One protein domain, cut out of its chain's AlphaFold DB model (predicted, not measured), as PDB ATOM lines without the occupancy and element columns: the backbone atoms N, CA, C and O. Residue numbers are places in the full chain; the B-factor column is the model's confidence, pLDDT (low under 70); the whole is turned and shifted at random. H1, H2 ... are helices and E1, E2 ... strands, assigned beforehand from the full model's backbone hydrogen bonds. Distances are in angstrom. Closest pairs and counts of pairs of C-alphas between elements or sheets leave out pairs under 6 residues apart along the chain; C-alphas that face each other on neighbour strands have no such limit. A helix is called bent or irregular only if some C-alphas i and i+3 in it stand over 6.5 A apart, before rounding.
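What this domain is: This is residues 14 to 57 of the 70 residues of the protein "OCRE domain-containing protein" of marine metagenome (UniProt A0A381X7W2). A small, strongly twisted sheet of four strands, made as three hairpins in a row, has one short helix, H1, over one face at its E4 end; no named element covers the other face. The twist turns the strands by 98 degrees from edge to edge: E1 runs nearly along the longest axis, while E4 runs across it, and H1 follows E4 with no residue between them and folds back over it. The printed part has 44 residues, with four named strands followed by one named helix, in the order E1 E2 E3 E4 H1 along the chain. The sheet's order is E1 - E2 - E3 - E4, all antiparallel, and the class is mixed, helices and strands. The whole is compact, with a radius of gyration of the C-alphas of 9.8 A, yet elongated in outline, with spans of 29 by 18 by 15 A.

How they stand to each other: The sheet consists of E1, residues 18 to 22, E2, residues 28 to 32, E3, residues 37 to 40, and E4, residues 45 to 48. They form a meander, each strand the antiparallel neighbour of the one before. The inner strands E2 and E3 are a hairpin, with 141 degrees between their directions; the C-alphas of Tyr 31 and Tyr 38 face each other at 4.4 A. Across this pair N 39 and O 30 are within hydrogen-bond range at 2.7 A, as are N 32 and O 37 at 2.9 A. E1, an edge strand, forms a hairpin with E2 at 155 degrees; the C-alphas of Gly 19 and Tyr 30 face each other at 4.9 A. N 18 and O 31 are within hydrogen-bond range at 2.8 A, and so are N 31 and O 18 at 2.8 A. E4, the other edge strand, forms a hairpin with E3 at 143 degrees; the C-alphas of Tyr 39 and Tyr 46 face each other at 4.5 A. Here N 47 and O 38 are within hydrogen-bond range at 2.7 A. E1 and E4 are apart. H1, residues 49 to 55, is on the sheet at a height over the sheet of 8.1 A. It lies over E4 and runs along the strands, at 23 degrees to E4 on the local plane. The closest C-alphas of H1 and E3 are those of Asn 49 and Lys 37, 6.1 A apart. In H1 every O i to N i+4 pair is within hydrogen-bond range.

Where its parts are: E1 runs from Glu 18, with its C-alpha at (-31.173, 48.469, 14.021), to Val 22, over 11.8 A. E2 runs from Ile 28 to Asp 32 over 13.5 A. E3 covers Lys 37 to Asp 40, 9.8 A from first to last C-alpha. E4 covers Phe 45, with its C-alpha at (-24.523, 42.944, 1.308), to Ser 48, over 10.1 A. H1 runs from Asn 49 to His 55 over 10.1 A and ends at C-alpha 55 at (-34.124, 49.645, -5.994); it is not bent.

The domain as a whole: The two C-alphas farthest apart are those of Ala 14 and Gly 57, the first and last printed residues, at 29.9 A. The printed part runs from residue 14 to residue 57 of a chain of 70 residues and has no cut. The links E1 to E2, E2 to E3, E3 to E4 and E4 to H1 are tight. The sheet's C-alphas lie up to 5.2 A off the best plane through them. The mean pLDDT of the printed part is 87.8; residues 55 to 57 are under 70, and of these His 55 belongs to H1, whose mean pLDDT is 77.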
ATOM      1  N   ALA A  14     -27.531  43.161  19.180       95.50
ATOM      2  CA  ALA A  14     -26.261  42.695  19.741       95.50
ATOM      3  C   ALA A  14     -25.072  42.842  18.769       95.50
ATOM      4  O   ALA A  14     -23.930  42.967  19.208       95.50
ATOM      5  N   GLU A  15     -25.336  42.860  17.461       94.06
ATOM      6  CA  GLU A  15     -24.339  43.085  16.406       94.06
ATOM      7  C   GLU A  15     -24.188  44.581  16.072       94.06
ATOM      8  O   GLU A  15     -23.304  44.976  15.312       94.06
ATOM      9  N   GLY A  16     -25.003  45.436  16.699       95.38
ATOM     10  CA  GLY A  16     -25.042  46.878  16.463       95.38
ATOM     11  C   GLY A  16     -25.963  47.295  15.319       95.38
ATOM     12  O   GLY A  16     -25.860  48.432  14.870       95.38
ATOM     13  N   LEU A  17     -26.841  46.403  14.855       96.94
ATOM     14  CA  LEU A  17     -27.787  46.666  13.776       96.94
ATOM     15  C   LEU A  17     -29.173  47.039  14.318       96.94
ATOM     16  O   LEU A  17     -29.689  46.406  15.239       96.94
ATOM     17  N   GLU A  18     -29.812  48.030  13.701       95.50
ATOM     18  CA  GLU A  18     -31.173  48.469  14.021       95.50
ATOM     19  C   GLU A  18     -32.190  47.821  13.062       95.50
ATOM     20  O   GLU A  18     -31.940  47.721  11.860       95.50
ATOM     21  N   GLY A  19     -33.350  47.378  13.560       91.12
ATOM     22  CA  GLY A  19     -34.400  46.748  12.744       91.12
ATOM     23  C   GLY A  19     -35.020  45.505  13.403       91.12
ATOM     24  O   GLY A  19     -34.932  45.365  14.622       91.12
ATOM     25  N   PRO A  20     -35.653  44.595  12.631       92.88
ATOM     26  CA  PRO A  20     -35.809  44.604  11.169       92.88
ATOM     27  C   PRO A  20     -36.804  45.665  10.666       92.88
ATOM     28  O   PRO A  20     -37.921  45.774  11.174       92.88
ATOM     29  N   PHE A  21     -36.430  46.407   9.623       90.75
ATOM     30  CA  PHE A  21     -37.314  47.360   8.947       90.75
ATOM     31  C   PHE A  21     -38.049  46.695   7.797       90.75
ATOM     32  O   PHE A  21     -37.433  46.055   6.950       90.75
ATOM     33  N   VAL A  22     -39.366  46.877   7.758       88.19
ATOM     34  CA  VAL A  22     -40.246  46.311   6.735       88.19
ATOM     35  C   VAL A  22     -40.585  47.391   5.728       88.19
ATOM     36  O   VAL A  22     -41.209  48.390   6.087       88.19
ATOM     37  N   PHE A  23     -40.203  47.186   4.477       83.94
ATOM     38  CA  PHE A  23     -40.530  48.102   3.391       83.94
ATOM     39  C   PHE A  23     -41.800  47.657   2.665       83.94
ATOM     40  O   PHE A  23     -42.184  46.489   2.722       83.94
ATOM     41  N   ASP A  24     -42.450  48.590   1.967       80.75
ATOM     42  CA  ASP A  24     -43.717  48.334   1.261       80.75
ATOM     43  C   ASP A  24     -43.583  47.237   0.184       80.75
ATOM     44  O   ASP A  24     -44.490  46.440  -0.031       80.75
ATOM     45  N   THR A  25     -42.382  47.085  -0.380       79.75
ATOM     46  CA  THR A  25     -42.018  45.992  -1.296       79.75
ATOM     47  C   THR A  25     -41.937  44.609  -0.652       79.75
ATOM     48  O   THR A  25     -41.672  43.626  -1.341       79.75
ATOM     49  N   GLY A  26     -42.108  44.508   0.667       81.88
ATOM     50  CA  GLY A  26     -41.906  43.278   1.432       81.88
ATOM     51  C   GLY A  26     -40.436  42.958   1.711       81.88
ATOM     52  O   GLY A  26     -40.144  41.928   2.317       81.88
ATOM     53  N   LYS A  27     -39.508  43.830   1.301       85.69
ATOM     54  CA  LYS A  27     -38.095  43.719   1.661       85.69
ATOM     55  C   LYS A  27     -37.873  44.051   3.128       85.69
ATOM     56  O   LYS A  27     -38.574  44.884   3.702       85.69
ATOM     57  N   ILE A  28     -36.894  43.370   3.715       90.94
ATOM     58  CA  ILE A  28     -36.542  43.505   5.124       90.94
ATOM     59  C   ILE A  28     -35.057  43.812   5.215       90.94
ATOM     60  O   ILE A  28     -34.244  43.015   4.755       90.94
ATOM     61  N   LEU A  29     -34.716  44.960   5.796       92.38
ATOM     62  CA  LEU A  29     -33.329  45.396   5.956       92.38
ATOM     63  C   LEU A  29     -33.041  45.776   7.407       92.38
ATOM     64  O   LEU A  29     -33.950  46.064   8.189       92.38
ATOM     65  N   TYR A  30     -31.755  45.830   7.725       95.25
ATOM     66  CA  TYR A  30     -31.234  46.300   9.002       95.25
ATOM     67  C   TYR A  30     -30.378  47.537   8.772       95.25
ATOM     68  O   TYR A  30     -29.607  47.558   7.824       95.25
ATOM     69  N   TYR A  31     -30.498  48.573   9.589       95.38
ATOM     70  CA  TYR A  31     -29.642  49.749   9.468       95.38
ATOM     71  C   TYR A  31     -28.386  49.577  10.324       95.38
ATOM     72  O   TYR A  31     -28.487  49.264  11.509       95.38
ATOM     73  N   ASP A  32     -27.213  49.781   9.729       96.31
ATOM     74  CA  ASP A  32     -25.946  49.861  10.451       96.31
ATOM     75  C   ASP A  32     -25.567  51.340  10.645       96.31
ATOM     76  O   ASP A  32     -25.189  52.011   9.675       96.31
ATOM     77  N   PRO A  33     -25.632  51.871  11.879       94.81
ATOM     78  CA  PRO A  33     -25.268  53.252  12.168       94.81
ATOM     79  C   PRO A  33     -23.762  53.525  12.042       94.81
ATOM     80  O   PRO A  33     -23.382  54.685  11.880       94.81
ATOM     81  N   LYS A  34     -22.900  52.500  12.103       94.25
ATOM     82  CA  LYS A  34     -21.449  52.642  11.892       94.25
ATOM     83  C   LYS A  34     -21.135  52.854  10.415       94.25
ATOM     84  O   LYS A  34     -20.355  53.743  10.087       94.25
ATOM     85  N   GLU A  35     -21.762  52.070   9.540       92.38
ATOM     86  CA  GLU A  35     -21.567  52.154   8.085       92.38
ATOM     87  C   GLU A  35     -22.450  53.221   7.414       92.38
ATOM     88  O   GLU A  35     -22.158  53.660   6.298       92.38
ATOM     89  N   GLY A  36     -23.547  53.631   8.063       93.38
ATOM     90  CA  GLY A  36     -24.539  54.558   7.512       93.38
ATOM     91  C   GLY A  36     -25.365  53.957   6.368       93.38
ATOM     92  O   GLY A  36     -25.799  54.672   5.456       93.38
ATOM     93  N   LYS A  37     -25.535  52.630   6.368       94.31
ATOM     94  CA  LYS A  37     -26.114  51.843   5.266       94.31
ATOM     95  C   LYS A  37     -27.109  50.816   5.787       94.31
ATOM     96  O   LYS A  37     -27.121  50.486   6.967       94.31
ATOM     97  N   TYR A  38     -27.916  50.281   4.880       94.31
ATOM     98  CA  TYR A  38     -28.788  49.150   5.160       94.31
ATOM     99  C   TYR A  38     -28.105  47.838   4.791       94.31
ATOM    100  O   TYR A  38     -27.617  47.692   3.679       94.31
ATOM    101  N   TYR A  39     -28.098  46.873   5.692       94.94
ATOM    102  CA  TYR A  39     -27.682  45.501   5.459       94.94
ATOM    103  C   TYR A  39     -28.884  44.641   5.029       94.94
ATOM    104  O   TYR A  39     -29.916  44.612   5.711       94.94
ATOM    105  N   ASP A  40     -28.756  43.953   3.890       92.56
ATOM    106  CA  ASP A  40     -29.712  42.953   3.400       92.56
ATOM    107  C   ASP A  40     -29.215  41.548   3.789       92.56
ATOM    108  O   ASP A  40     -28.244  41.033   3.233       92.56
ATOM    109  N   ARG A  41     -29.903  40.914   4.744       91.12
ATOM    110  CA  ARG A  41     -29.563  39.573   5.254       91.12
ATOM    111  C   ARG A  41     -29.805  38.460   4.229       91.12
ATOM    112  O   ARG A  41     -29.250  37.374   4.370       91.12
ATOM    113  N   ASP A  42     -30.658  38.681   3.227       89.56
ATOM    114  CA  ASP A  42     -30.887  37.695   2.167       89.56
ATOM    115  C   ASP A  42     -29.685  37.589   1.230       89.56
ATOM    116  O   ASP A  42     -29.408  36.503   0.721       89.56
ATOM    117  N   THR A  43     -29.010  38.709   0.973       91.25
ATOM    118  CA  THR A  43     -27.905  38.784   0.009       91.25
ATOM    119  C   THR A  43     -26.534  38.869   0.667       91.25
ATOM    120  O   THR A  43     -25.551  38.604  -0.015       91.25
ATOM    121  N   ASP A  44     -26.471  39.178   1.963       91.94
ATOM    122  CA  ASP A  44     -25.237  39.417   2.718       91.94
ATOM    123  C   ASP A  44     -24.442  40.638   2.208       91.94
ATOM    124  O   ASP A  44     -23.214  40.642   2.166       91.94
ATOM    125  N   PHE A  45     -25.143  41.707   1.802       91.56
ATOM    126  CA  PHE A  45     -24.523  42.944   1.308       91.56
ATOM    127  C   PHE A  45     -25.118  44.211   1.927       91.56
ATOM    128  O   PHE A  45     -26.294  44.275   2.292       91.56
ATOM    129  N   TYR A  46     -24.294  45.261   1.975       92.44
ATOM    130  CA  TYR A  46     -24.717  46.615   2.326       92.44
ATOM    131  C   TYR A  46     -25.246  47.386   1.117       92.44
ATOM    132  O   TYR A  46     -24.669  47.365   0.031       92.44
ATOM    133  N   ILE A  47     -26.300  48.157   1.352       90.00
ATOM    134  CA  ILE A  47     -27.017  48.977   0.388       90.00
ATOM    135  C   ILE A  47     -27.107  50.396   0.951       90.00
ATOM    136  O   ILE A  47     -27.546  50.632   2.077       90.00
ATOM    137  N   SER A  48     -26.686  51.377   0.160       87.44
ATOM    138  CA  SER A  48     -26.779  52.786   0.547       87.44
ATOM    139  C   SER A  48     -28.233  53.255   0.609       87.44
ATOM    140  O   SER A  48     -29.070  52.794  -0.161       87.44
ATOM    141  N   ASN A  49     -28.521  54.263   1.437       79.62
ATOM    142  CA  ASN A  49     -29.842  54.908   1.517       79.62
ATOM    143  C   ASN A  49     -30.429  55.274   0.136       79.62
ATOM    144  O   ASN A  49     -31.602  55.028  -0.136       79.62
ATOM    145  N   LYS A  50     -29.603  55.832  -0.762       80.94
ATOM    146  CA  LYS A  50     -30.009  56.194  -2.130       80.94
ATOM    147  C   LYS A  50     -30.392  54.972  -2.969       80.94
ATOM    148  O   LYS A  50     -31.405  55.016  -3.659       80.94
ATOM    149  N   GLU A  51     -29.594  53.911  -2.891       76.75
ATOM    150  CA  GLU A  51     -29.842  52.664  -3.616       76.75
ATOM    151  C   GLU A  51     -31.103  51.990  -3.083       76.75
ATOM    152  O   GLU A  51     -31.955  51.619  -3.875       76.75
ATOM    153  N   MET A  52     -31.290  51.950  -1.760       80.31
ATOM    154  CA  MET A  52     -32.503  51.444  -1.110       80.31
ATOM    155  C   MET A  52     -33.762  52.144  -1.661       80.31
ATOM    156  O   MET A  52     -34.711  51.486  -2.081       80.31
ATOM    157  N   LEU A  53     -33.734  53.477  -1.768       76.38
ATOM    158  CA  LEU A  53     -34.844  54.270  -2.309       76.38
ATOM    159  C   LEU A  53     -35.142  53.987  -3.793       76.38
ATOM    160  O   LEU A  53     -36.304  54.028  -4.195       76.38
ATOM    161  N   ILE A  54     -34.111  53.743  -4.608       75.38
ATOM    162  CA  ILE A  54     -34.242  53.489  -6.052       75.38
ATOM    163  C   ILE A  54     -34.655  52.036  -6.316       75.38
ATOM    164  O   ILE A  54     -35.611  51.789  -7.044       75.38
ATOM    165  N   HIS A  55     -33.956  51.072  -5.716       67.62
ATOM    166  CA  HIS A  55     -34.124  49.645  -5.994       67.62
ATOM    167  C   HIS A  55     -35.429  49.071  -5.460       67.62
ATOM    168  O   HIS A  55     -36.000  48.177  -6.079       67.62
ATOM    169  N   TYR A  56     -35.902  49.563  -4.316       68.00
ATOM    170  CA  TYR A  56     -37.135  49.075  -3.706       68.00
ATOM    171  C   TYR A  56     -38.334  49.963  -4.026       68.00
ATOM    172  O   TYR A  56     -39.318  49.910  -3.303       68.00
ATOM    173  N   GLY A  57     -38.269  50.801  -5.067       61.47
ATOM    174  CA  GLY A  57     -39.432  51.553  -5.554       61.47
ATOM    175  C   GLY A  57     -40.103  52.458  -4.512       61.47
ATOM    176  O   GLY A  57     -41.238  52.874  -4.704       61.47
TER     177      GLY A  57